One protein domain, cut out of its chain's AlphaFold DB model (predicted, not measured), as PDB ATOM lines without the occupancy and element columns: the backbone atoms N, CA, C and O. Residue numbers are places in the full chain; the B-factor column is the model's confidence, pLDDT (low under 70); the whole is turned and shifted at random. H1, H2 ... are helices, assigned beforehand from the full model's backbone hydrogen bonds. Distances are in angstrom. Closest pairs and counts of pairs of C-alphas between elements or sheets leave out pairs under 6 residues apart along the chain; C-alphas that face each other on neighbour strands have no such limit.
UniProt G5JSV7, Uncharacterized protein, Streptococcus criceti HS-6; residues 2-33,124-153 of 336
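AT A GLANCE: This is residues 2 to 33 and 124 to 153 of the 336 residues of an uncharacterized protein of Streptococcus criceti HS-6 (UniProt G5JSV7). One long helix, H3, has a short helix, H1, set crosswise near its last residues, and H2 beyond H1, away from H3. The earlier part of H3, residues 124 to 139, sticks out as a free arm and makes much of the length. The printed part has 62 residues with three named helices, H1, H2 and H3 along the chain, and no named strand; the class is all helix. The whole is loose, with a radius of gyration of the C-alphas of 13.4 A, and spans 40 by 29 by 21 A.

IN THESE COORDINATES: Find C-alpha 124 at (72.427, 8.107, 40.450); from there H3, residues 124 to 150, runs 37.8 A to C-alpha 150 at (78.462, 45.208, 36.876). Then go to C-alpha 3 at (63.674, 40.408, 25.750), where H1, residues 3 to 14, begins its 15.9 A. H2, residues 20 to 28, follows after a tight link.

HOW THE PARTS SIT: Start at Trp 147 of H3 and look for Phe 9 of H1: their C-alphas, the closest of the two helices, are 7.3 A apart. H1 and H3 are close but not clearly touching, with 2 pairs of C-alphas within 8 A. Their lines stand about perpendicular, at 83 degrees. H1 and H2 are near each other, with 9 pairs of C-alphas within 10 A and the closest at 8.1 A. H2 and H3 are apart. In H1, H2 and H3 every O i to N i+4 pair is within hydrogen-bond range.

THE WHOLE: Look at Trp 124 and Asn 153 for the two C-alphas farthest apart, 42.3 A. Residues 34 to 123 are not printed, and C-alphas 33 and 124 are 33.8 A apart across the cut. Without residues 124 to 139, which stand free, the body spans 30 by 21 by 15 A. The mean pLDDT of the printed part is 81.2; residues 124 to 136 and residue 138 are under 70.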
ATOM      1  N   ASP A   2      63.268  40.701  30.670       88.25
ATOM      2  CA  ASP A   2      62.647  41.105  29.397       88.25
ATOM      3  C   ASP A   2      63.535  40.765  28.181       88.25
ATOM      4  O   ASP A   2      64.712  40.424  28.320       88.25
ATOM      5  N   LEU A   3      62.969  40.811  26.971       88.31
ATOM      6  CA  LEU A   3      63.674  40.408  25.750       88.31
ATOM      7  C   LEU A   3      64.841  41.335  25.368       88.31
ATOM      8  O   LEU A   3      65.840  40.853  24.839       88.31
ATOM      9  N   GLN A   4      64.737  42.644  25.597       89.88
ATOM     10  CA  GLN A   4      65.810  43.592  25.276       89.88
ATOM     11  C   GLN A   4      66.934  43.514  26.313       89.88
ATOM     12  O   GLN A   4      68.113  43.559  25.965       89.88
ATOM     13  N   GLU A   5      66.574  43.329  27.581       87.00
ATOM     14  CA  GLU A   5      67.504  43.057  28.674       87.00
ATOM     15  C   GLU A   5      68.278  41.747  28.446       87.00
ATOM     16  O   GLU A   5      69.508  41.754  28.526       87.00
ATOM     17  N   TRP A   6      67.600  40.665  28.038       88.94
ATOM     18  CA  TRP A   6      68.259  39.398  27.688       88.94
ATOM     19  C   TRP A   6      69.157  39.520  26.459       88.94
ATOM     20  O   TRP A   6      70.260  38.981  26.469       88.94
ATOM     21  N   LYS A   7      68.739  40.259  25.421       89.94
ATOM     22  CA  LYS A   7      69.587  40.510  24.244       89.94
ATOM     23  C   LYS A   7      70.878  41.236  24.613       89.94
ATOM     24  O   LYS A   7      71.933  40.833  24.138       89.94
ATOM     25  N   ARG A   8      70.812  42.249  25.486       88.50
ATOM     26  CA  ARG A   8      72.001  42.966  25.982       88.50
ATOM     27  C   ARG A   8      72.913  42.064  26.808       88.50
ATOM     28  O   ARG A   8      74.113  42.066  26.575       88.50
ATOM     29  N   PHE A   9      72.354  41.271  27.724       88.50
ATOM     30  CA  PHE A   9      73.116  40.263  28.471       88.50
ATOM     31  C   PHE A   9      73.806  39.266  27.528       88.50
ATOM     32  O   PHE A   9      74.989  38.977  27.680       88.50
ATOM     33  N   PHE A  10      73.083  38.773  26.520       87.75
ATOM     34  CA  PHE A  10      73.619  37.845  25.534       87.75
ATOM     35  C   PHE A  10      74.759  38.469  24.717       87.75
ATOM     36  O   PHE A  10      75.798  37.835  24.554       87.75
ATOM     37  N   GLU A  11      74.576  39.692  24.215       90.25
ATOM     38  CA  GLU A  11      75.560  40.394  23.383       90.25
ATOM     39  C   GLU A  11      76.835  40.745  24.157       90.25
ATOM     40  O   GLU A  11      77.931  40.565  23.629       90.25
ATOM     41  N   ASP A  12      76.711  41.135  25.425       84.50
ATOM     42  CA  ASP A  12      77.847  41.422  26.307       84.50
ATOM     43  C   ASP A  12      78.657  40.150  26.636       84.50
ATOM     44  O   ASP A  12      79.884  40.153  26.573       84.50
ATOM     45  N   VAL A  13      77.977  39.023  26.891       84.00
ATOM     46  CA  VAL A  13      78.613  37.729  27.220       84.00
ATOM     47  C   VAL A  13      79.195  37.004  25.996       84.00
ATOM     48  O   VAL A  13      80.202  36.311  26.122       84.00
ATOM     49  N   ASN A  14      78.566  37.118  24.821       85.19
ATOM     50  CA  ASN A  14      78.934  36.348  23.620       85.19
ATOM     51  C   ASN A  14      79.593  37.196  22.518       85.19
ATOM     52  O   ASN A  14      79.973  36.649  21.482       85.19
ATOM     53  N   HIS A  15      79.685  38.515  22.705       87.38
ATOM     54  CA  HIS A  15      80.209  39.496  21.742       87.38
ATOM     55  C   HIS A  15      79.550  39.432  20.347       87.38
ATOM     56  O   HIS A  15      80.167  39.750  19.329       87.38
ATOM     57  N   ARG A  16      78.280  39.009  20.297       91.75
ATOM     58  CA  ARG A  16      77.437  38.961  19.095       91.75
ATOM     59  C   ARG A  16      75.960  39.030  19.463       91.75
ATOM     60  O   ARG A  16      75.566  38.603  20.544       91.75
ATOM     61  N   GLN A  17      75.124  39.443  18.517       91.50
ATOM     62  CA  GLN A  17      73.675  39.346  18.684       91.50
ATOM     63  C   GLN A  17      73.202  37.873  18.707       91.50
ATOM     64  O   GLN A  17      73.805  37.014  18.043       91.50
ATOM     65  N   PRO A  18      72.132  37.558  19.460       89.44
ATOM     66  CA  PRO A  18      71.521  36.233  19.459       89.44
ATOM     67  C   PRO A  18      70.763  35.964  18.155       89.44
ATOM     68  O   PRO A  18      70.133  36.862  17.588       89.44
ATOM     69  N   SER A  19      70.780  34.711  17.702       90.38
ATOM     70  CA  SER A  19      69.973  34.255  16.569       90.38
ATOM     71  C   SER A  19      68.478  34.193  16.924       90.38
ATOM     72  O   SER A  19      68.091  34.247  18.095       90.38
ATOM     73  N   GLN A  20      67.609  34.045  15.916       91.38
ATOM     74  CA  GLN A  20      66.178  33.832  16.171       91.38
ATOM     75  C   GLN A  20      65.911  32.528  16.938       91.38
ATOM     76  O   GLN A  20      65.034  32.511  17.802       91.38
ATOM     77  N   ASP A  21      66.692  31.475  16.686       86.19
ATOM     78  CA  ASP A  21      66.568  30.198  17.395       86.19
ATOM     79  C   ASP A  21      66.987  30.322  18.866       86.19
ATOM     80  O   ASP A  21      66.337  29.755  19.742       86.19
ATOM     81  N   GLU A  22      68.018  31.119  19.167       86.75
ATOM     82  CA  GLU A  22      68.458  31.386  20.544       86.75
ATOM     83  C   GLU A  22      67.433  32.230  21.315       86.75
ATOM     84  O   GLU A  22      67.124  31.921  22.466       86.75
ATOM     85  N   VAL A  23      66.844  33.247  20.670       86.50
ATOM     86  CA  VAL A  23      65.710  34.009  21.227       86.50
ATOM     87  C   VAL A  23      64.532  33.079  21.524       86.50
ATOM     88  O   VAL A  23      63.953  33.140  22.609       86.50
ATOM     89  N   LYS A  24      64.177  32.205  20.574       83.81
ATOM     90  CA  LYS A  24      63.069  31.257  20.716       83.81
ATOM     91  C   LYS A  24      63.318  30.276  21.864       83.81
ATOM     92  O   LYS A  24      62.461  30.149  22.734       83.81
ATOM     93  N   ALA A  25      64.501  29.664  21.924       81.25
ATOM     94  CA  ALA A  25      64.885  28.750  22.996       81.25
ATOM     95  C   ALA A  25      64.863  29.427  24.380       81.25
ATOM     96  O   ALA A  25      64.429  28.819  25.356       81.25
ATOM     97  N   ALA A  26      65.270  30.698  24.481       82.12
ATOM     98  CA  ALA A  26      65.237  31.446  25.739       82.12
ATOM     99  C   ALA A  26      63.811  31.805  26.208       82.12
ATOM    100  O   ALA A  26      63.564  31.886  27.416       82.12
ATOM    101  N   ILE A  27      62.868  31.986  25.276       82.44
ATOM    102  CA  ILE A  27      61.434  32.144  25.573       82.44
ATOM    103  C   ILE A  27      60.824  30.796  25.988       82.44
ATOM    104  O   ILE A  27      60.153  30.725  27.016       82.44
ATOM    105  N   GLU A  28      61.093  29.717  25.246       80.19
ATOM    106  CA  GLU A  28      60.607  28.359  25.554       80.19
ATOM    107  C   GLU A  28      61.122  27.844  26.910       80.19
ATOM    108  O   GLU A  28      60.382  27.199  27.650       80.19
ATOM    109  N   ALA A  29      62.357  28.190  27.282       78.31
ATOM    110  CA  ALA A  29      62.940  27.889  28.591       78.31
ATOM    111  C   ALA A  29      62.438  28.800  29.735       78.31
ATOM    112  O   ALA A  29      62.878  28.642  30.875       78.31
ATOM    113  N   GLY A  30      61.567  29.779  29.461       80.00
ATOM    114  CA  GLY A  30      61.031  30.710  30.463       80.00
ATOM    115  C   GLY A  30      62.040  31.727  31.020       80.00
ATOM    116  O   GLY A  30      61.729  32.437  31.975       80.00
ATOM    117  N   VAL A  31      63.239  31.827  30.434       80.69
ATOM    118  CA  VAL A  31      64.279  32.800  30.829       80.69
ATOM    119  C   VAL A  31      63.851  34.224  30.447       80.69
ATOM    120  O   VAL A  31      64.085  35.189  31.188       80.69
ATOM    121  N   VAL A  32      63.185  34.341  29.296       82.19
ATOM    122  CA  VAL A  32      62.707  35.597  28.717       82.19
ATOM    123  C   VAL A  32      61.188  35.672  28.761       82.19
ATOM    124  O   VAL A  32      60.491  34.795  28.255       82.19
ATOM    125  N   SER A  33      60.667  36.765  29.311       78.19
ATOM    126  CA  SER A  33      59.245  37.092  29.247       78.19
ATOM    127  C   SER A  33      58.948  37.846  27.941       78.19
ATOM    128  O   SER A  33      59.550  38.901  27.716       78.19
ATOM    129  N   TRP A 124      71.229   7.278  40.641       55.78
ATOM    130  CA  TRP A 124      72.427   8.107  40.450       55.78
ATOM    131  C   TRP A 124      72.418   8.870  39.124       55.78
ATOM    132  O   TRP A 124      72.881  10.005  39.090       55.78
ATOM    133  N   GLY A 125      71.857   8.289  38.057       60.41
ATOM    134  CA  GLY A 125      71.638   9.008  36.798       60.41
ATOM    135  C   GLY A 125      70.721  10.213  37.004       60.41
ATOM    136  O   GLY A 125      71.128  11.338  36.746       60.41
ATOM    137  N   ILE A 126      69.529   9.986  37.568       63.84
ATOM    138  CA  ILE A 126      68.537  11.043  37.824       63.84
ATOM    139  C   ILE A 126      69.089  12.108  38.782       63.84
ATOM    140  O   ILE A 126      68.948  13.297  38.506       63.84
ATOM    141  N   LEU A 127      69.756  11.713  39.873       62.19
ATOM    142  CA  LEU A 127      70.354  12.660  40.820       62.19
ATOM    143  C   LEU A 127      71.492  13.471  40.179       62.19
ATOM    144  O   LEU A 127      71.565  14.677  40.389       62.19
ATOM    145  N   GLY A 128      72.335  12.840  39.355       65.44
ATOM    146  CA  GLY A 128      73.381  13.521  38.590       65.44
ATOM    147  C   GLY A 128      72.817  14.511  37.568       65.44
ATOM    148  O   GLY A 128      73.321  15.627  37.464       65.44
ATOM    149  N   THR A 129      71.730  14.158  36.872       67.44
ATOM    150  CA  THR A 129      71.013  15.084  35.981       67.44
ATOM    151  C   THR A 129      70.392  16.242  36.760       67.44
ATOM    152  O   THR A 129      70.525  17.383  36.335       67.44
ATOM    153  N   LEU A 130      69.773  15.983  37.919       65.81
ATOM    154  CA  LEU A 130      69.174  17.025  38.758       65.81
ATOM    155  C   LEU A 130      70.235  18.004  39.284       65.81
ATOM    156  O   LEU A 130      70.041  19.213  39.216       65.81
ATOM    157  N   VAL A 131      71.378  17.493  39.755       65.94
ATOM    158  CA  VAL A 131      72.517  18.307  40.209       65.94
ATOM    159  C   VAL A 131      73.132  19.089  39.048       65.94
ATOM    160  O   VAL A 131      73.374  20.282  39.192       65.94
ATOM    161  N   GLY A 132      73.332  18.471  37.880       62.75
ATOM    162  CA  GLY A 132      73.829  19.165  36.686       62.75
ATOM    163  C   GLY A 132      72.897  20.289  36.221       62.75
ATOM    164  O   GLY A 132      73.360  21.374  35.877       62.75
ATOM    165  N   LEU A 133      71.582  20.064  36.285       69.19
ATOM    166  CA  LEU A 133      70.566  21.060  35.948       69.19
ATOM    167  C   LEU A 133      70.525  22.192  36.990       69.19
ATOM    168  O   LEU A 133      70.459  23.355  36.607       69.19
ATOM    169  N   LEU A 134      70.676  21.889  38.285       63.44
ATOM    170  CA  LEU A 134      70.831  22.899  39.344       63.44
ATOM    171  C   LEU A 134      72.116  23.731  39.192       63.44
ATOM    172  O   LEU A 134      72.079  24.936  39.425       63.44
ATOM    173  N   VAL A 135      73.232  23.130  38.765       64.94
ATOM    174  CA  VAL A 135      74.483  23.857  38.472       64.94
ATOM    175  C   VAL A 135      74.313  24.773  37.256       64.94
ATOM    176  O   VAL A 135      74.705  25.935  37.325       64.94
ATOM    177  N   LEU A 136      73.677  24.303  36.178       69.19
ATOM    178  CA  LEU A 136      73.346  25.130  35.008       69.19
ATOM    179  C   LEU A 136      72.450  26.318  35.383       69.19
ATOM    180  O   LEU A 136      72.753  27.457  35.037       69.19
ATOM    181  N   VAL A 137      71.388  26.064  36.148       72.19
ATOM    182  CA  VAL A 137      70.487  27.093  36.685       72.19
ATOM    183  C   VAL A 137      71.256  28.091  37.562       72.19
ATOM    184  O   VAL A 137      71.103  29.299  37.393       72.19
ATOM    185  N   GLY A 138      72.138  27.607  38.441       68.06
ATOM    186  CA  GLY A 138      72.999  28.441  39.283       68.06
ATOM    187  C   GLY A 138      73.971  29.319  38.490       68.06
ATOM    188  O   GLY A 138      74.152  30.482  38.839       68.06
ATOM    189  N   LEU A 139      74.547  28.809  37.397       75.69
ATOM    190  CA  LEU A 139      75.414  29.583  36.502       75.69
ATOM    191  C   LEU A 139      74.638  30.655  35.727       75.69
ATOM    192  O   LEU A 139      75.128  31.775  35.600       75.69
ATOM    193  N   VAL A 140      73.416  30.360  35.269       75.62
ATOM    194  CA  VAL A 140      72.559  31.347  34.588       75.62
ATOM    195  C   VAL A 140      72.121  32.453  35.550       75.62
ATOM    196  O   VAL A 140      72.312  33.628  35.247       75.62
ATOM    197  N   PHE A 141      71.588  32.112  36.729       76.88
ATOM    198  CA  PHE A 141      71.159  33.120  37.707       76.88
ATOM    199  C   PHE A 141      72.334  33.884  38.329       76.88
ATOM    200  O   PHE A 141      72.241  35.099  38.492       76.88
ATOM    201  N   GLY A 142      73.442  33.207  38.639       82.62
ATOM    202  CA  GLY A 142      74.652  33.832  39.177       82.62
ATOM    203  C   GLY A 142      75.344  34.743  38.162       82.62
ATOM    204  O   GLY A 142      75.677  35.879  38.492       82.62
ATOM    205  N   GLY A 143      75.487  34.288  36.912       86.25
ATOM    206  CA  GLY A 143      76.035  35.085  35.814       86.25
ATOM    207  C   GLY A 143      75.163  36.295  35.482       86.25
ATOM    208  O   GLY A 143      75.684  37.401  35.349       86.25
ATOM    209  N   TYR A 144      73.837  36.123  35.444       86.06
ATOM    210  CA  TYR A 144      72.902  37.238  35.286       86.06
ATOM    211  C   TYR A 144      72.999  38.240  36.444       86.06
ATOM    212  O   TYR A 144      73.068  39.442  36.205       86.06
ATOM    213  N   ALA A 145      73.043  37.769  37.694       88.56
ATOM    214  CA  ALA A 145      73.140  38.649  38.854       88.56
ATOM    215  C   ALA A 145      74.458  39.436  38.879       88.56
ATOM    216  O   ALA A 145      74.442  40.643  39.125       88.56
ATOM    217  N   TRP A 146      75.581  38.784  38.557       89.06
ATOM    218  CA  TRP A 146      76.879  39.441  38.399       89.06
ATOM    219  C   TRP A 146      76.832  40.509  37.302       89.06
ATOM    220  O   TRP A 146      77.116  41.676  37.563       89.06
ATOM    221  N   TRP A 147      76.398  40.136  36.094       89.56
ATOM    222  CA  TRP A 147      76.247  41.063  34.969       89.56
ATOM    223  C   TRP A 147      75.334  42.242  35.305       89.56
ATOM    224  O   TRP A 147      75.583  43.378  34.894       89.56
ATOM    225  N   ARG A 148      74.267  42.001  36.071       90.00
ATOM    226  CA  ARG A 148      73.327  43.053  36.432       90.00
ATOM    227  C   ARG A 148      73.945  44.071  37.386       90.00
ATOM    228  O   ARG A 148      73.722  45.266  37.209       90.00
ATOM    229  N   MET A 149      74.749  43.606  38.340       92.06
ATOM    230  CA  MET A 149      75.506  44.468  39.247       92.06
ATOM    231  C   MET A 149      76.621  45.231  38.522       92.06
ATOM    232  O   MET A 149      76.768  46.430  38.757       92.06
ATOM    233  N   GLU A 150      77.351  44.582  37.609       91.31
ATOM    234  CA  GLU A 150      78.462  45.208  36.876       91.31
ATOM    235  C   GLU A 150      77.971  46.198  35.809       91.31
ATOM    236  O   GLU A 150      78.397  47.347  35.778       91.31
ATOM    237  N   SER A 151      76.975  45.832  34.997       90.94
ATOM    238  CA  SER A 151      76.374  46.751  34.013       90.94
ATOM    239  C   SER A 151      75.565  47.890  34.656       90.94
ATOM    240  O   SER A 151      75.122  48.811  33.963       90.94
ATOM    241  N   GLY A 152      75.306  47.821  35.965       93.94
ATOM    242  CA  GLY A 152      74.779  48.915  36.780       93.94
ATOM    243  C   GLY A 152      75.865  49.733  37.488       93.94
ATOM    244  O   GLY A 152      75.535  50.715  38.154       93.94
ATOM    245  N   ASN A 153      77.142  49.358  37.384       95.94
ATOM    246  CA  ASN A 153      78.215  49.904  38.204       95.94
ATOM    247  C   ASN A 153      78.679  51.297  37.746       95.94
ATOM    248  O   ASN A 153      79.438  51.458  36.788       95.94
TER     249      ASN A 153